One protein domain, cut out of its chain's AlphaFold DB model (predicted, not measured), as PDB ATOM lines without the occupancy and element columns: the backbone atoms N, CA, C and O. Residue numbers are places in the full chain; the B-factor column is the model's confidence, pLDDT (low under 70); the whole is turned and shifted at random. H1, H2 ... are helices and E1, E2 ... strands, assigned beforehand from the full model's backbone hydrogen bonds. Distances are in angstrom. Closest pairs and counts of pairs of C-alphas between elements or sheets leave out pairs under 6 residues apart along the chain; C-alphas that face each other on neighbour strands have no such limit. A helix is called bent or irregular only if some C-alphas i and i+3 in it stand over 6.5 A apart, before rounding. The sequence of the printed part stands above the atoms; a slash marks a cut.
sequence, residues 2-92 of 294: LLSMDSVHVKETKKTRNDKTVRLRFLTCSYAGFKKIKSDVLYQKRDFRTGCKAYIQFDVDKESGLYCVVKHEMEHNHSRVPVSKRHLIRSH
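Overview. This is residues 2 to 92 of the 294 residues of a protein of Chenopodium quinoa (UniProt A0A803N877). A twisted sheet of four antiparallel strands, E1 to E4, makes the main slab, and a long loop between E2 and E3 reaches away from one end of the strands, its residues 38 to 46 sticking out as a free arm. Two short helices, H1 and H2, sit near that same end of the sheet; H1 only grazes it, and H2 is off it. The printed part has 91 residues with two named helices and four named strands, in the order H1 E1 E2 E3 E4 H2; the sheet's order is E1 - E2 - E3 - E4. The class is mixed, helices and strands, with under half of the residues, 40 of 91, in named elements. The whole is loose, with a radius of gyration of the C-alphas of 15.8 A and spans of 51 by 35 by 21 A.

Along the chain. In the sheet, E1 is residues 10 to 16, 19.6 A long from C-alpha 10 at (29.761, -26.858, -72.818) to C-alpha 16. E2 is residues 22 to 29, 20.4 A; E3 is residues 55 to 60, 16.8 A; and E4 is residues 67 to 73, 17.3 A, ending with C-alpha 73 at (28.162, -18.183, -82.801). H1 is residues 2 to 7, neither bent nor irregular, but only just: C-alphas 4 and 7 are 6.1 A apart. H2 is residues 83 to 88, ending with C-alpha 88 at (22.974, -30.704, -63.526); it is irregular, with C-alphas 84 and 87 7.3 A apart.

Arrangement. The four strands form a meander, each strand the antiparallel neighbour of the one before, with E1 and E4 as edge strands. E1 and E2, a hairpin, have N 11 and O 28 within hydrogen-bond range at 2.8 A. E2 and E3, also a hairpin, have N 56 and O 27 at 2.8 A. E3 and E4, a third hairpin, have N 57 and O 71 at 2.8 A. H1 only grazes the sheet, with its residues 2 to 5. H1 and H2 are close but not clearly touching, about perpendicular at 77 degrees; their closest C-alphas, of Ser 7 and Arg 86, are 6.7 A apart. H2 is not on the sheet. In each helix 0 of 2 O i to N i+4 pairs are within hydrogen-bond range; of the O i to N i+3 pairs, 1 of 3 is in H1 and 2 of 3 are in H2.

Size, cuts and confidence. The two C-alphas farthest apart, of Leu 42 and Glu 63, are 52.7 A from each other. Without residues 38 to 46, which stand free, the body spans 40 by 32 by 21 A. The link from E2 to E3, 25 residues, is long. The printed part has no cut. Mean pLDDT of the printed part is 81.3, and residues 2 to 8 are under 70.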
ATOM      1  N   LEU A   2      31.053 -14.191 -72.290       41.00
ATOM      2  CA  LEU A   2      31.143 -15.582 -71.780       41.00
ATOM      3  C   LEU A   2      29.853 -16.150 -71.133       41.00
ATOM      4  O   LEU A   2      29.489 -17.288 -71.421       41.00
ATOM      5  N   LEU A   3      29.126 -15.329 -70.360       44.28
ATOM      6  CA  LEU A   3      27.918 -15.688 -69.582       44.28
ATOM      7  C   LEU A   3      26.810 -16.433 -70.359       44.28
ATOM      8  O   LEU A   3      25.977 -17.132 -69.774       44.28
ATOM      9  N   SER A   4      26.772 -16.282 -71.683       49.88
ATOM     10  CA  SER A   4      25.805 -16.954 -72.558       49.88
ATOM     11  C   SER A   4      25.989 -18.480 -72.595       49.88
ATOM     12  O   SER A   4      24.996 -19.209 -72.686       49.88
ATOM     13  N   MET A   5      27.229 -18.970 -72.466       54.47
ATOM     14  CA  MET A   5      27.548 -20.401 -72.466       54.47
ATOM     15  C   MET A   5      27.335 -21.076 -71.108       54.47
ATOM     16  O   MET A   5      26.980 -22.252 -71.084       54.47
ATOM     17  N   ASP A   6      27.425 -20.341 -69.996       55.44
ATOM     18  CA  ASP A   6      27.211 -20.854 -68.626       55.44
ATOM     19  C   ASP A   6      25.774 -21.333 -68.357       55.44
ATOM     20  O   ASP A   6      25.450 -21.908 -67.314       55.44
ATOM     21  N   SER A   7      24.868 -21.085 -69.300       57.31
ATOM     22  CA  SER A   7      23.485 -21.561 -69.267       57.31
ATOM     23  C   SER A   7      23.267 -22.792 -70.154       57.31
ATOM     24  O   SER A   7      22.128 -23.164 -70.425       57.31
ATOM     25  N   VAL A   8      24.331 -23.442 -70.634       69.25
ATOM     26  CA  VAL A   8      24.284 -24.640 -71.488       69.25
ATOM     27  C   VAL A   8      25.423 -25.584 -71.085       69.25
ATOM     28  O   VAL A   8      26.451 -25.160 -70.569       69.25
ATOM     29  N   HIS A   9      25.283 -26.897 -71.297       77.56
ATOM     30  CA  HIS A   9      26.442 -27.771 -71.122       77.56
ATOM     31  C   HIS A   9      27.451 -27.531 -72.253       77.56
ATOM     32  O   HIS A   9      27.152 -27.725 -73.426       77.56
ATOM     33  N   VAL A  10      28.665 -27.127 -71.885       81.75
ATOM     34  CA  VAL A  10      29.761 -26.858 -72.818       81.75
ATOM     35  C   VAL A  10      30.627 -28.107 -73.008       81.75
ATOM     36  O   VAL A  10      31.002 -28.775 -72.041       81.75
ATOM     37  N   LYS A  11      30.976 -28.411 -74.261       83.25
ATOM     38  CA  LYS A  11      32.054 -29.332 -74.635       83.25
ATOM     39  C   LYS A  11      33.284 -28.519 -75.034       83.25
ATOM     40  O   LYS A  11      33.235 -27.753 -75.992       83.25
ATOM     41  N   GLU A  12      34.375 -28.730 -74.315       85.50
ATOM     42  CA  GLU A  12      35.698 -28.186 -74.624       85.50
ATOM     43  C   GLU A  12      36.446 -29.153 -75.557       85.50
ATOM     44  O   GLU A  12      36.542 -30.346 -75.258       85.50
ATOM     45  N   THR A  13      36.997 -28.659 -76.664       85.38
ATOM     46  CA  THR A  13      37.942 -29.396 -77.521       85.38
ATOM     47  C   THR A  13      39.173 -28.541 -77.818       85.38
ATOM     48  O   THR A  13      39.120 -27.313 -77.779       85.38
ATOM     49  N   LYS A  14      40.317 -29.189 -78.064       88.69
ATOM     50  CA  LYS A  14      41.622 -28.531 -78.243       88.69
ATOM     51  C   LYS A  14      42.292 -29.048 -79.510       88.69
ATOM     52  O   LYS A  14      42.218 -30.243 -79.787       88.69
ATOM     53  N   LYS A  15      42.958 -28.164 -80.252       84.25
ATOM     54  CA  LYS A  15      43.894 -28.514 -81.326       84.25
ATOM     55  C   LYS A  15      45.295 -28.082 -80.903       84.25
ATOM     56  O   LYS A  15      45.529 -26.907 -80.609       84.25
ATOM     57  N   THR A  16      46.211 -29.038 -80.858       85.62
ATOM     58  CA  THR A  16      47.622 -28.803 -80.545       85.62
ATOM     59  C   THR A  16      48.442 -28.608 -81.817       85.62
ATOM     60  O   THR A  16      48.033 -29.017 -82.904       85.62
ATOM     61  N   ARG A  17      49.622 -28.000 -81.683       77.62
ATOM     62  CA  ARG A  17      50.709 -28.114 -82.662       77.62
ATOM     63  C   ARG A  17      51.336 -29.515 -82.575       77.62
ATOM     64  O   ARG A  17      51.061 -30.259 -81.630       77.62
ATOM     65  N   ASN A  18      52.212 -29.849 -83.523       77.94
ATOM     66  CA  ASN A  18      53.069 -31.042 -83.466       77.94
ATOM     67  C   ASN A  18      53.855 -31.085 -82.140       77.94
ATOM     68  O   ASN A  18      53.949 -32.122 -81.491       77.94
ATOM     69  N   ASP A  19      54.285 -29.909 -81.680       79.12
ATOM     70  CA  ASP A  19      55.031 -29.655 -80.440       79.12
ATOM     71  C   ASP A  19      54.164 -29.774 -79.164       79.12
ATOM     72  O   ASP A  19      54.526 -29.273 -78.103       79.12
ATOM     73  N   LYS A  20      52.974 -30.388 -79.264       78.50
ATOM     74  CA  LYS A  20      51.954 -30.591 -78.210       78.50
ATOM     75  C   LYS A  20      51.367 -29.312 -77.586       78.50
ATOM     76  O   LYS A  20      50.363 -29.394 -76.879       78.50
ATOM     77  N   THR A  21      51.907 -28.132 -77.890       79.38
ATOM     78  CA  THR A  21      51.385 -26.825 -77.464       79.38
ATOM     79  C   THR A  21      49.950 -26.608 -77.954       79.38
ATOM     80  O   THR A  21      49.630 -26.843 -79.120       79.38
ATOM     81  N   VAL A  22      49.046 -26.181 -77.066       79.88
ATOM     82  CA  VAL A  22      47.639 -25.914 -77.415       79.88
ATOM     83  C   VAL A  22      47.563 -24.587 -78.163       79.88
ATOM     84  O   VAL A  22      47.724 -23.541 -77.546       79.88
ATOM     85  N   ARG A  23      47.290 -24.636 -79.472       83.00
ATOM     86  CA  ARG A  23      47.073 -23.432 -80.290       83.00
ATOM     87  C   ARG A  23      45.635 -22.949 -80.143       83.00
ATOM     88  O   ARG A  23      45.388 -21.834 -79.722       83.00
ATOM     89  N   LEU A  24      44.684 -23.842 -80.416       84.81
ATOM     90  CA  LEU A  24      43.283 -23.476 -80.597       84.81
ATOM     91  C   LEU A  24      42.382 -24.252 -79.631       84.81
ATOM     92  O   LEU A  24      42.484 -25.480 -79.527       84.81
ATOM     93  N   ARG A  25      41.474 -23.555 -78.943       88.06
ATOM     94  CA  ARG A  25      40.438 -24.147 -78.081       88.06
ATOM     95  C   ARG A  25      39.059 -23.797 -78.630       88.06
ATOM     96  O   ARG A  25      38.795 -22.645 -78.953       88.06
ATOM     97  N   PHE A  26      38.160 -24.773 -78.677       88.00
ATOM     98  CA  PHE A  26      36.747 -24.534 -78.956       88.00
ATOM     99  C   PHE A  26      35.916 -24.868 -77.726       88.00
ATOM    100  O   PHE A  26      36.026 -25.960 -77.164       88.00
ATOM    101  N   LEU A  27      35.032 -23.949 -77.357       88.69
ATOM    102  CA  LEU A  27      33.873 -24.238 -76.525       88.69
ATOM    103  C   LEU A  27      32.685 -24.432 -77.468       88.69
ATOM    104  O   LEU A  27      32.443 -23.609 -78.343       88.69
ATOM    105  N   THR A  28      31.972 -25.549 -77.344       89.38
ATOM    106  CA  THR A  28      30.856 -25.909 -78.235       89.38
ATOM    107  C   THR A  28      29.660 -26.399 -77.436       89.38
ATOM    108  O   THR A  28      29.809 -26.987 -76.363       89.38
ATOM    109  N   CYS A  29      28.454 -26.199 -77.958       88.31
ATOM    110  CA  CYS A  29      27.238 -26.647 -77.289       88.31
ATOM    111  C   CYS A  29      27.170 -28.188 -77.098       88.31
ATOM    112  O   CYS A  29      27.527 -28.992 -77.970       88.31
ATOM    113  N   SER A  30      26.632 -28.664 -75.969       83.50
ATOM    114  CA  SER A  30      26.348 -30.091 -75.743       83.50
ATOM    115  C   SER A  30      25.361 -30.668 -76.751       83.50
ATOM    116  O   SER A  30      25.491 -31.835 -77.126       83.50
ATOM    117  N   TYR A  31      24.446 -29.838 -77.243       87.00
ATOM    118  CA  TYR A  31      23.440 -30.175 -78.245       87.00
ATOM    119  C   TYR A  31      24.006 -30.164 -79.685       87.00
ATOM    120  O   TYR A  31      23.272 -30.439 -80.630       87.00
ATOM    121  N   ALA A  32      25.305 -29.875 -79.864       87.12
ATOM    122  CA  ALA A  32      25.907 -29.655 -81.177       87.12
ATOM    123  C   ALA A  32      26.142 -30.902 -82.049       87.12
ATOM    124  O   ALA A  32      26.497 -31.995 -81.570       87.12
ATOM    125  N   GLY A  33      26.021 -30.665 -83.360       87.31
ATOM    126  CA  GLY A  33      26.080 -31.665 -84.428       87.31
ATOM    127  C   GLY A  33      24.929 -32.671 -84.357       87.31
ATOM    128  O   GLY A  33      23.970 -32.479 -83.622       87.31
ATOM    129  N   PHE A  34      25.061 -33.787 -85.070       85.69
ATOM    130  CA  PHE A  34      24.138 -34.922 -84.987       85.69
ATOM    131  C   PHE A  34      24.916 -36.204 -84.668       85.69
ATOM    132  O   PHE A  34      26.095 -36.338 -85.010       85.69
ATOM    133  N   LYS A  35      24.287 -37.154 -83.975       83.06
ATOM    134  CA  LYS A  35      24.887 -38.462 -83.688       83.06
ATOM    135  C   LYS A  35      24.672 -39.390 -84.879       83.06
ATOM    136  O   LYS A  35      23.536 -39.685 -85.234       83.06
ATOM    137  N   LYS A  36      25.761 -39.920 -85.447       81.81
ATOM    138  CA  LYS A  36      25.676 -41.009 -86.430       81.81
ATOM    139  C   LYS A  36      24.997 -42.218 -85.776       81.81
ATOM    140  O   LYS A  36      25.510 -42.759 -84.791       81.81
ATOM    141  N   ILE A  37      23.839 -42.610 -86.298       79.00
ATOM    142  CA  ILE A  37      23.125 -43.811 -85.869       79.00
ATOM    143  C   ILE A  37      23.933 -45.019 -86.348       79.00
ATOM    144  O   ILE A  37      24.238 -45.135 -87.531       79.00
ATOM    145  N   LYS A  38      24.287 -45.914 -85.423       80.31
ATOM    146  CA  LYS A  38      24.650 -47.295 -85.753       80.31
ATOM    147  C   LYS A  38      23.387 -48.133 -85.574       80.31
ATOM    148  O   LYS A  38      22.752 -48.013 -84.525       80.31
ATOM    149  N   SER A  39      23.023 -48.901 -86.595       71.56
ATOM    150  CA  SER A  39      21.841 -49.775 -86.615       71.56
ATOM    151  C   SER A  39      21.958 -50.929 -85.617       71.56
ATOM    152  O   SER A  39      20.988 -51.271 -84.951       71.56
ATOM    153  N   ASP A  40      23.162 -51.482 -85.486       74.06
ATOM    154  CA  ASP A  40      23.395 -52.800 -84.897       74.06
ATOM    155  C   ASP A  40      23.896 -52.736 -83.438       74.06
ATOM    156  O   ASP A  40      25.001 -53.160 -83.105       74.06
ATOM    157  N   VAL A  41      23.118 -52.099 -82.549       78.00
ATOM    158  CA  VAL A  41      23.421 -52.044 -81.104       78.00
ATOM    159  C   VAL A  41      22.168 -52.188 -80.233       78.00
ATOM    160  O   VAL A  41      21.323 -51.297 -80.178       78.00
ATOM    161  N   LEU A  42      22.109 -53.276 -79.451       78.00
ATOM    162  CA  LEU A  42      21.012 -53.606 -78.521       78.00
ATOM    163  C   LEU A  42      20.702 -52.514 -77.479       78.00
ATOM    164  O   LEU A  42      19.596 -52.461 -76.944       78.00
ATOM    165  N   TYR A  43      21.666 -51.641 -77.176       78.94
ATOM    166  CA  TYR A  43      21.458 -50.469 -76.332       78.94
ATOM    167  C   TYR A  43      22.070 -49.221 -76.968       78.94
ATOM    168  O   TYR A  43      23.291 -49.085 -77.071       78.94
ATOM    169  N   GLN A  44      21.218 -48.259 -77.319       77.62
ATOM    170  CA  GLN A  44      21.649 -46.949 -77.786       77.62
ATOM    171  C   GLN A  44      21.393 -45.888 -76.706       77.62
ATOM    172  O   GLN A  44      20.250 -45.552 -76.398       77.62
ATOM    173  N   LYS A  45      22.463 -45.308 -76.143       81.25
ATOM    174  CA  LYS A  45      22.355 -44.184 -75.194       81.25
ATOM    175  C   LYS A  45      21.553 -43.040 -75.825       81.25
ATOM    176  O   LYS A  45      21.932 -42.581 -76.909       81.25
ATOM    177  N   ARG A  46      20.489 -42.585 -75.141       80.62
ATOM    178  CA  ARG A  46      19.614 -41.474 -75.571       80.62
ATOM    179  C   ARG A  46      20.464 -40.305 -76.063       80.62
ATOM    180  O   ARG A  46      21.352 -39.854 -75.338       80.62
ATOM    181  N   ASP A  47      20.196 -39.853 -77.284       82.25
ATOM    182  CA  ASP A  47      20.809 -38.634 -77.790       82.25
ATOM    183  C   ASP A  47      20.003 -37.406 -77.365       82.25
ATOM    184  O   ASP A  47      18.797 -37.483 -77.139       82.25
ATOM    185  N   PHE A  48      20.703 -36.286 -77.243       80.38
ATOM    186  CA  PHE A  48      20.129 -34.980 -76.924       80.38
ATOM    187  C   PHE A  48      20.587 -33.915 -77.927       80.38
ATOM    188  O   PHE A  48      20.364 -32.735 -77.699       80.38
ATOM    189  N   ARG A  49      21.283 -34.288 -79.006       86.31
ATOM    190  CA  ARG A  49      21.776 -33.326 -79.990       86.31
ATOM    191  C   ARG A  49      20.649 -32.840 -80.898       86.31
ATOM    192  O   ARG A  49      19.884 -33.644 -81.417       86.31
ATOM    193  N   THR A  50      20.603 -31.533 -81.122       87.31
ATOM    194  CA  THR A  50      19.619 -30.839 -81.972       87.31
ATOM    195  C   THR A  50      20.256 -30.245 -83.229       87.31
ATOM    196  O   THR A  50      19.627 -29.445 -83.910       87.31
ATOM    197  N   GLY A  51      21.527 -30.546 -83.521       88.81
ATOM    198  CA  GLY A  51      22.270 -29.846 -84.572       88.81
ATOM    199  C   GLY A  51      22.702 -28.429 -84.190       88.81
ATOM    200  O   GLY A  51      23.086 -27.671 -85.073       88.81
ATOM    201  N   CYS A  52      22.646 -28.066 -82.901       90.50
ATOM    202  CA  CYS A  52      22.978 -26.722 -82.424       90.50
ATOM    203  C   CYS A  52      24.371 -26.282 -82.904       90.50
ATOM    204  O   CYS A  52      25.347 -27.013 -82.722       90.50
ATOM    205  N   LYS A  53      24.469 -25.101 -83.514       90.06
ATOM    206  CA  LYS A  53      25.731 -24.610 -84.082       90.06
ATOM    207  C   LYS A  53      26.612 -23.877 -83.065       90.06
ATOM    208  O   LYS A  53      27.827 -23.932 -83.205       90.06
ATOM    209  N   ALA A  54      26.020 -23.295 -82.015       90.75
ATOM    210  CA  ALA A  54      26.687 -22.416 -81.053       90.75
ATOM    211  C   ALA A  54      28.089 -22.871 -80.595       90.75
ATOM    212  O   ALA A  54      28.263 -23.959 -80.014       90.75
ATOM    213  N   TYR A  55      29.073 -21.993 -80.799       90.06
ATOM    214  CA  TYR A  55      30.478 -22.195 -80.449       90.06
ATOM    215  C   TYR A  55      31.194 -20.881 -80.101       90.06
ATOM    216  O   TYR A  55      30.769 -19.799 -80.497       90.06
ATOM    217  N   ILE A  56      32.321 -20.987 -79.397       90.50
ATOM    218  CA  ILE A  56      33.340 -19.938 -79.278       90.50
ATOM    219  C   ILE A  56      34.694 -20.572 -79.610       90.50
ATOM    220  O   ILE A  56      35.048 -21.620 -79.063       90.50
ATOM    221  N   GLN A  57      35.444 -19.943 -80.509       89.75
ATOM    222  CA  GLN A  57      36.816 -20.277 -80.870       89.75
ATOM    223  C   GLN A  57      37.776 -19.300 -80.183       89.75
ATOM    224  O   GLN A  57      37.729 -18.097 -80.443       89.75
ATOM    225  N   PHE A  58      38.681 -19.843 -79.374       90.06
ATOM    226  CA  PHE A  58      39.813 -19.135 -78.785       90.06
ATOM    227  C   PHE A  58      41.099 -19.578 -79.485       90.06
ATOM    228  O   PHE A  58      41.333 -20.785 -79.608       90.06
ATOM    229  N   ASP A  59      41.931 -18.631 -79.897       88.31
ATOM    230  CA  ASP A  59      43.298 -18.874 -80.376       88.31
ATOM    231  C   ASP A  59      44.304 -18.271 -79.394       88.31
ATOM    232  O   ASP A  59      43.940 -17.416 -78.584       88.31
ATOM    233  N   VAL A  60      45.545 -18.745 -79.438       86.50
ATOM    234  CA  VAL A  60      46.648 -18.129 -78.691       86.50
ATOM    235  C   VAL A  60      47.243 -17.033 -79.560       86.50
ATOM    236  O   VAL A  60      47.802 -17.317 -80.623       86.50
ATOM    237  N   ASP A  61      47.129 -15.792 -79.101       83.38
ATOM    238  CA  ASP A  61      47.858 -14.684 -79.700       83.38
ATOM    239  C   ASP A  61      49.375 -14.898 -79.540       83.38
ATOM    240  O   ASP A  61      49.854 -15.400 -78.522       83.38
ATOM    241  N   LYS A  62      50.134 -14.550 -80.580       79.56
ATOM    242  CA  LYS A  62      51.580 -14.788 -80.657       79.56
ATOM    243  C   LYS A  62      52.386 -13.760 -79.872       79.56
ATOM    244  O   LYS A  62      53.512 -14.070 -79.500       79.56
ATOM    245  N   GLU A  63      51.841 -12.561 -79.685       80.75
ATOM    246  CA  GLU A  63      52.565 -11.415 -79.130       80.75
ATOM    247  C   GLU A  63      52.337 -11.309 -77.619       80.75
ATOM    248  O   GLU A  63      53.295 -11.267 -76.852       80.75
ATOM    249  N   SER A  64      51.081 -11.378 -77.172       79.50
ATOM    250  CA  SER A  64      50.721 -11.409 -75.747       79.50
ATOM    251  C   SER A  64      50.767 -12.805 -75.112       79.50
ATOM    252  O   SER A  64      50.805 -12.922 -73.888       79.50
ATOM    253  N   GLY A  65      50.707 -13.880 -75.910       80.12
ATOM    254  CA  GLY A  65      50.574 -15.258 -75.413       80.12
ATOM    255  C   GLY A  65      49.202 -15.594 -74.804       80.12
ATOM    256  O   GLY A  65      49.017 -16.692 -74.271       80.12
ATOM    257  N   LEU A  66      48.237 -14.669 -74.856       82.88
ATOM    258  CA  LEU A  66      46.918 -14.801 -74.234       82.88
ATOM    259  C   LEU A  66      45.900 -15.498 -75.154       82.88
ATOM    260  O   LEU A  66      46.089 -15.619 -76.364       82.88
ATOM    261  N   TYR A  67      44.791 -15.969 -74.571       82.88
ATOM    262  CA  TYR A  67      43.689 -16.576 -75.327       82.88
ATOM    263  C   TYR A  67      42.692 -15.519 -75.813       82.88
ATOM    264  O   TYR A  67      41.831 -15.074 -75.053       82.88
ATOM    265  N   CYS A  68      42.760 -15.176 -77.096       84.94
ATOM    266  CA  CYS A  68      41.850 -14.235 -77.746       84.94
ATOM    267  C   CYS A  68      40.658 -14.968 -78.379       84.94
ATOM    268  O   CYS A  68      40.811 -16.047 -78.956       84.94
ATOM    269  N   VAL A  69      39.456 -14.386 -78.300       86.94
ATOM    270  CA  VAL A  69      38.270 -14.903 -79.006       86.94
ATOM    271  C   VAL A  69      38.338 -14.461 -80.465       86.94
ATOM    272  O   VAL A  69      38.324 -13.268 -80.740       86.94
ATOM    273  N   VAL A  70      38.393 -15.418 -81.394       87.06
ATOM    274  CA  VAL A  70      38.573 -15.137 -82.834       87.06
ATOM    275  C   VAL A  70      37.277 -15.315 -83.628       87.06
ATOM    276  O   VAL A  70      37.052 -14.606 -84.602       87.06
ATOM    277  N   LYS A  71      36.415 -16.267 -83.241       88.44
ATOM    278  CA  LYS A  71      35.101 -16.508 -83.872       88.44
ATOM    279  C   LYS A  71      34.093 -16.998 -82.840       88.44
ATOM    280  O   LYS A  71      34.452 -17.798 -81.976       88.44
ATOM    281  N   HIS A  72      32.835 -16.584 -82.945       89.12
ATOM    282  CA  HIS A  72      31.761 -17.098 -82.098       89.12
ATOM    283  C   HIS A  72      30.405 -17.124 -82.813       89.12
ATOM    284  O   HIS A  72      30.085 -16.248 -83.612       89.12
ATOM    285  N   GLU A  73      29.576 -18.093 -82.445       89.25
ATOM    286  CA  GLU A  73      28.162 -18.183 -82.801       89.25
ATOM    287  C   GLU A  73      27.396 -18.365 -81.483       89.25
ATOM    288  O   GLU A  73      27.572 -19.366 -80.788       89.25
ATOM    289  N   MET A  74      26.627 -17.348 -81.083       85.31
ATOM    290  CA  MET A  74      25.990 -17.263 -79.753       85.31
ATOM    291  C   MET A  74      24.526 -17.741 -79.749       85.31
ATOM    292  O   MET A  74      23.881 -17.781 -78.695       85.31
ATOM    293  N   GLU A  75      23.990 -18.076 -80.922       88.25
ATOM    294  CA  GLU A  75      22.594 -18.447 -81.125       88.25
ATOM    295  C   GLU A  75      22.370 -19.950 -80.905       88.25
ATOM    296  O   GLU A  75      23.086 -20.799 -81.437       88.25
ATOM    297  N   HIS A  76      21.357 -20.290 -80.106       87.75
ATOM    298  CA  HIS A  76      21.046 -21.667 -79.728       87.75
ATOM    299  C   HIS A  76      19.674 -22.083 -80.256       87.75
ATOM    300  O   HIS A  76      18.661 -21.517 -79.858       87.75
ATOM    301  N   ASN A  77      19.618 -23.171 -81.031       89.50
ATOM    302  CA  ASN A  77      18.360 -23.765 -81.505       89.50
ATOM    303  C   ASN A  77      17.601 -24.585 -80.431       89.50
ATOM    304  O   ASN A  77      16.889 -25.539 -80.741       89.50
ATOM    305  N   HIS A  78      17.807 -24.260 -79.155       86.44
ATOM    306  CA  HIS A  78      17.190 -24.906 -78.000       86.44
ATOM    307  C   HIS A  78      17.174 -23.938 -76.810       86.44
ATOM    308  O   HIS A  78      18.040 -23.071 -76.683       86.44
ATOM    309  N   SER A  79      16.240 -24.135 -75.880       86.19
ATOM    310  CA  SER A  79      16.188 -23.366 -74.634       86.19
ATOM    311  C   SER A  79      17.496 -23.478 -73.837       86.19
ATOM    312  O   SER A  79      18.136 -24.537 -73.793       86.19
ATOM    313  N   ARG A  80      17.879 -22.389 -73.165       82.69
ATOM    314  CA  ARG A  80      18.960 -22.388 -72.169       82.69
ATOM    315  C   ARG A  80      18.511 -23.143 -70.906       82.69
ATOM    316  O   ARG A  80      17.326 -23.191 -70.584       82.69
ATOM    317  N   VAL A  81      19.451 -23.756 -70.193       83.06
ATOM    318  CA  VAL A  81      19.203 -24.446 -68.919       83.06
ATOM    319  C   VAL A  81      18.891 -23.392 -67.847       83.06
ATOM    320  O   VAL A  81      19.722 -22.509 -67.629       83.06
ATOM    321  N   PRO A  82      17.741 -23.465 -67.148       82.81
ATOM    322  CA  PRO A  82      17.408 -22.498 -66.105       82.81
ATOM    323  C   PRO A  82      18.366 -22.632 -64.917       82.81
ATOM    324  O   PRO A  82      18.831 -23.733 -64.610       82.81
ATOM    325  N   VAL A  83      18.623 -21.524 -64.215       81.44
ATOM    326  CA  VAL A  83      19.625 -21.436 -63.133       81.44
ATOM    327  C   VAL A  83      19.418 -22.520 -62.065       81.44
ATOM    328  O   VAL A  83      20.369 -23.205 -61.693       81.44
ATOM    329  N   SER A  84      18.166 -22.787 -61.681       83.06
ATOM    330  CA  SER A  84      17.783 -23.854 -60.740       83.06
ATOM    331  C   SER A  84      18.251 -25.261 -61.144       83.06
ATOM    332  O   SER A  84      18.430 -26.123 -60.286       83.06
ATOM    333  N   LYS A  85      18.499 -25.508 -62.437       81.00
ATOM    334  CA  LYS A  85      18.982 -26.782 -63.001       81.00
ATOM    335  C   LYS A  85      20.433 -26.707 -63.501       81.00
ATOM    336  O   LYS A  85      20.961 -27.726 -63.948       81.00
ATOM    337  N   ARG A  86      21.118 -25.558 -63.383       82.00
ATOM    338  CA  ARG A  86      22.524 -25.364 -63.807       82.00
ATOM    339  C   ARG A  86      23.480 -26.348 -63.115       82.00
ATOM    340  O   ARG A  86      24.398 -26.852 -63.750       82.00
ATOM    341  N   HIS A  87      23.195 -26.753 -61.875       79.44
ATOM    342  CA  HIS A  87      23.949 -27.785 -61.142       79.44
ATOM    343  C   HIS A  87      23.934 -29.187 -61.804       79.44
ATOM    344  O   HIS A  87      24.758 -30.049 -61.478       79.44
ATOM    345  N   LEU A  88      23.013 -29.460 -62.739       80.81
ATOM    346  CA  LEU A  88      22.974 -30.704 -63.526       80.81
ATOM    347  C   LEU A  88      23.950 -30.685 -64.714       80.81
ATOM    348  O   LEU A  88      24.228 -31.735 -65.298       80.81
ATOM    349  N   ILE A  89      24.495 -29.519 -65.069       81.94
ATOM    350  CA  ILE A  89      25.431 -29.364 -66.178       81.94
ATOM    351  C   ILE A  89      26.782 -29.998 -65.823       81.94
ATOM    352  O   ILE A  89      27.449 -29.593 -64.874       81.94
ATOM    353  N   ARG A  90      27.243 -30.964 -66.630       78.25
ATOM    354  CA  ARG A  90      28.504 -31.682 -66.366       78.25
ATOM    355  C   ARG A  90      29.753 -30.797 -66.478       78.25
ATOM    356  O   ARG A  90      30.719 -31.067 -65.776       78.25
ATOM    357  N   SER A  91      29.752 -29.756 -67.317       76.75
ATOM    358  CA  SER A  91      30.891 -28.825 -67.419       76.75
ATOM    359  C   SER A  91      31.105 -27.997 -66.146       76.75
ATOM    360  O   SER A  91      32.251 -27.782 -65.776       76.75
ATOM    361  N   HIS A  92      30.036 -27.653 -65.416       74.88
ATOM    362  CA  HIS A  92      30.092 -26.892 -64.154       74.88
ATOM    363  C   HIS A  92      30.479 -27.764 -62.944       74.88
ATOM    364  O   HIS A  92      30.428 -27.313 -61.807       74.88
TER     365      HIS A  92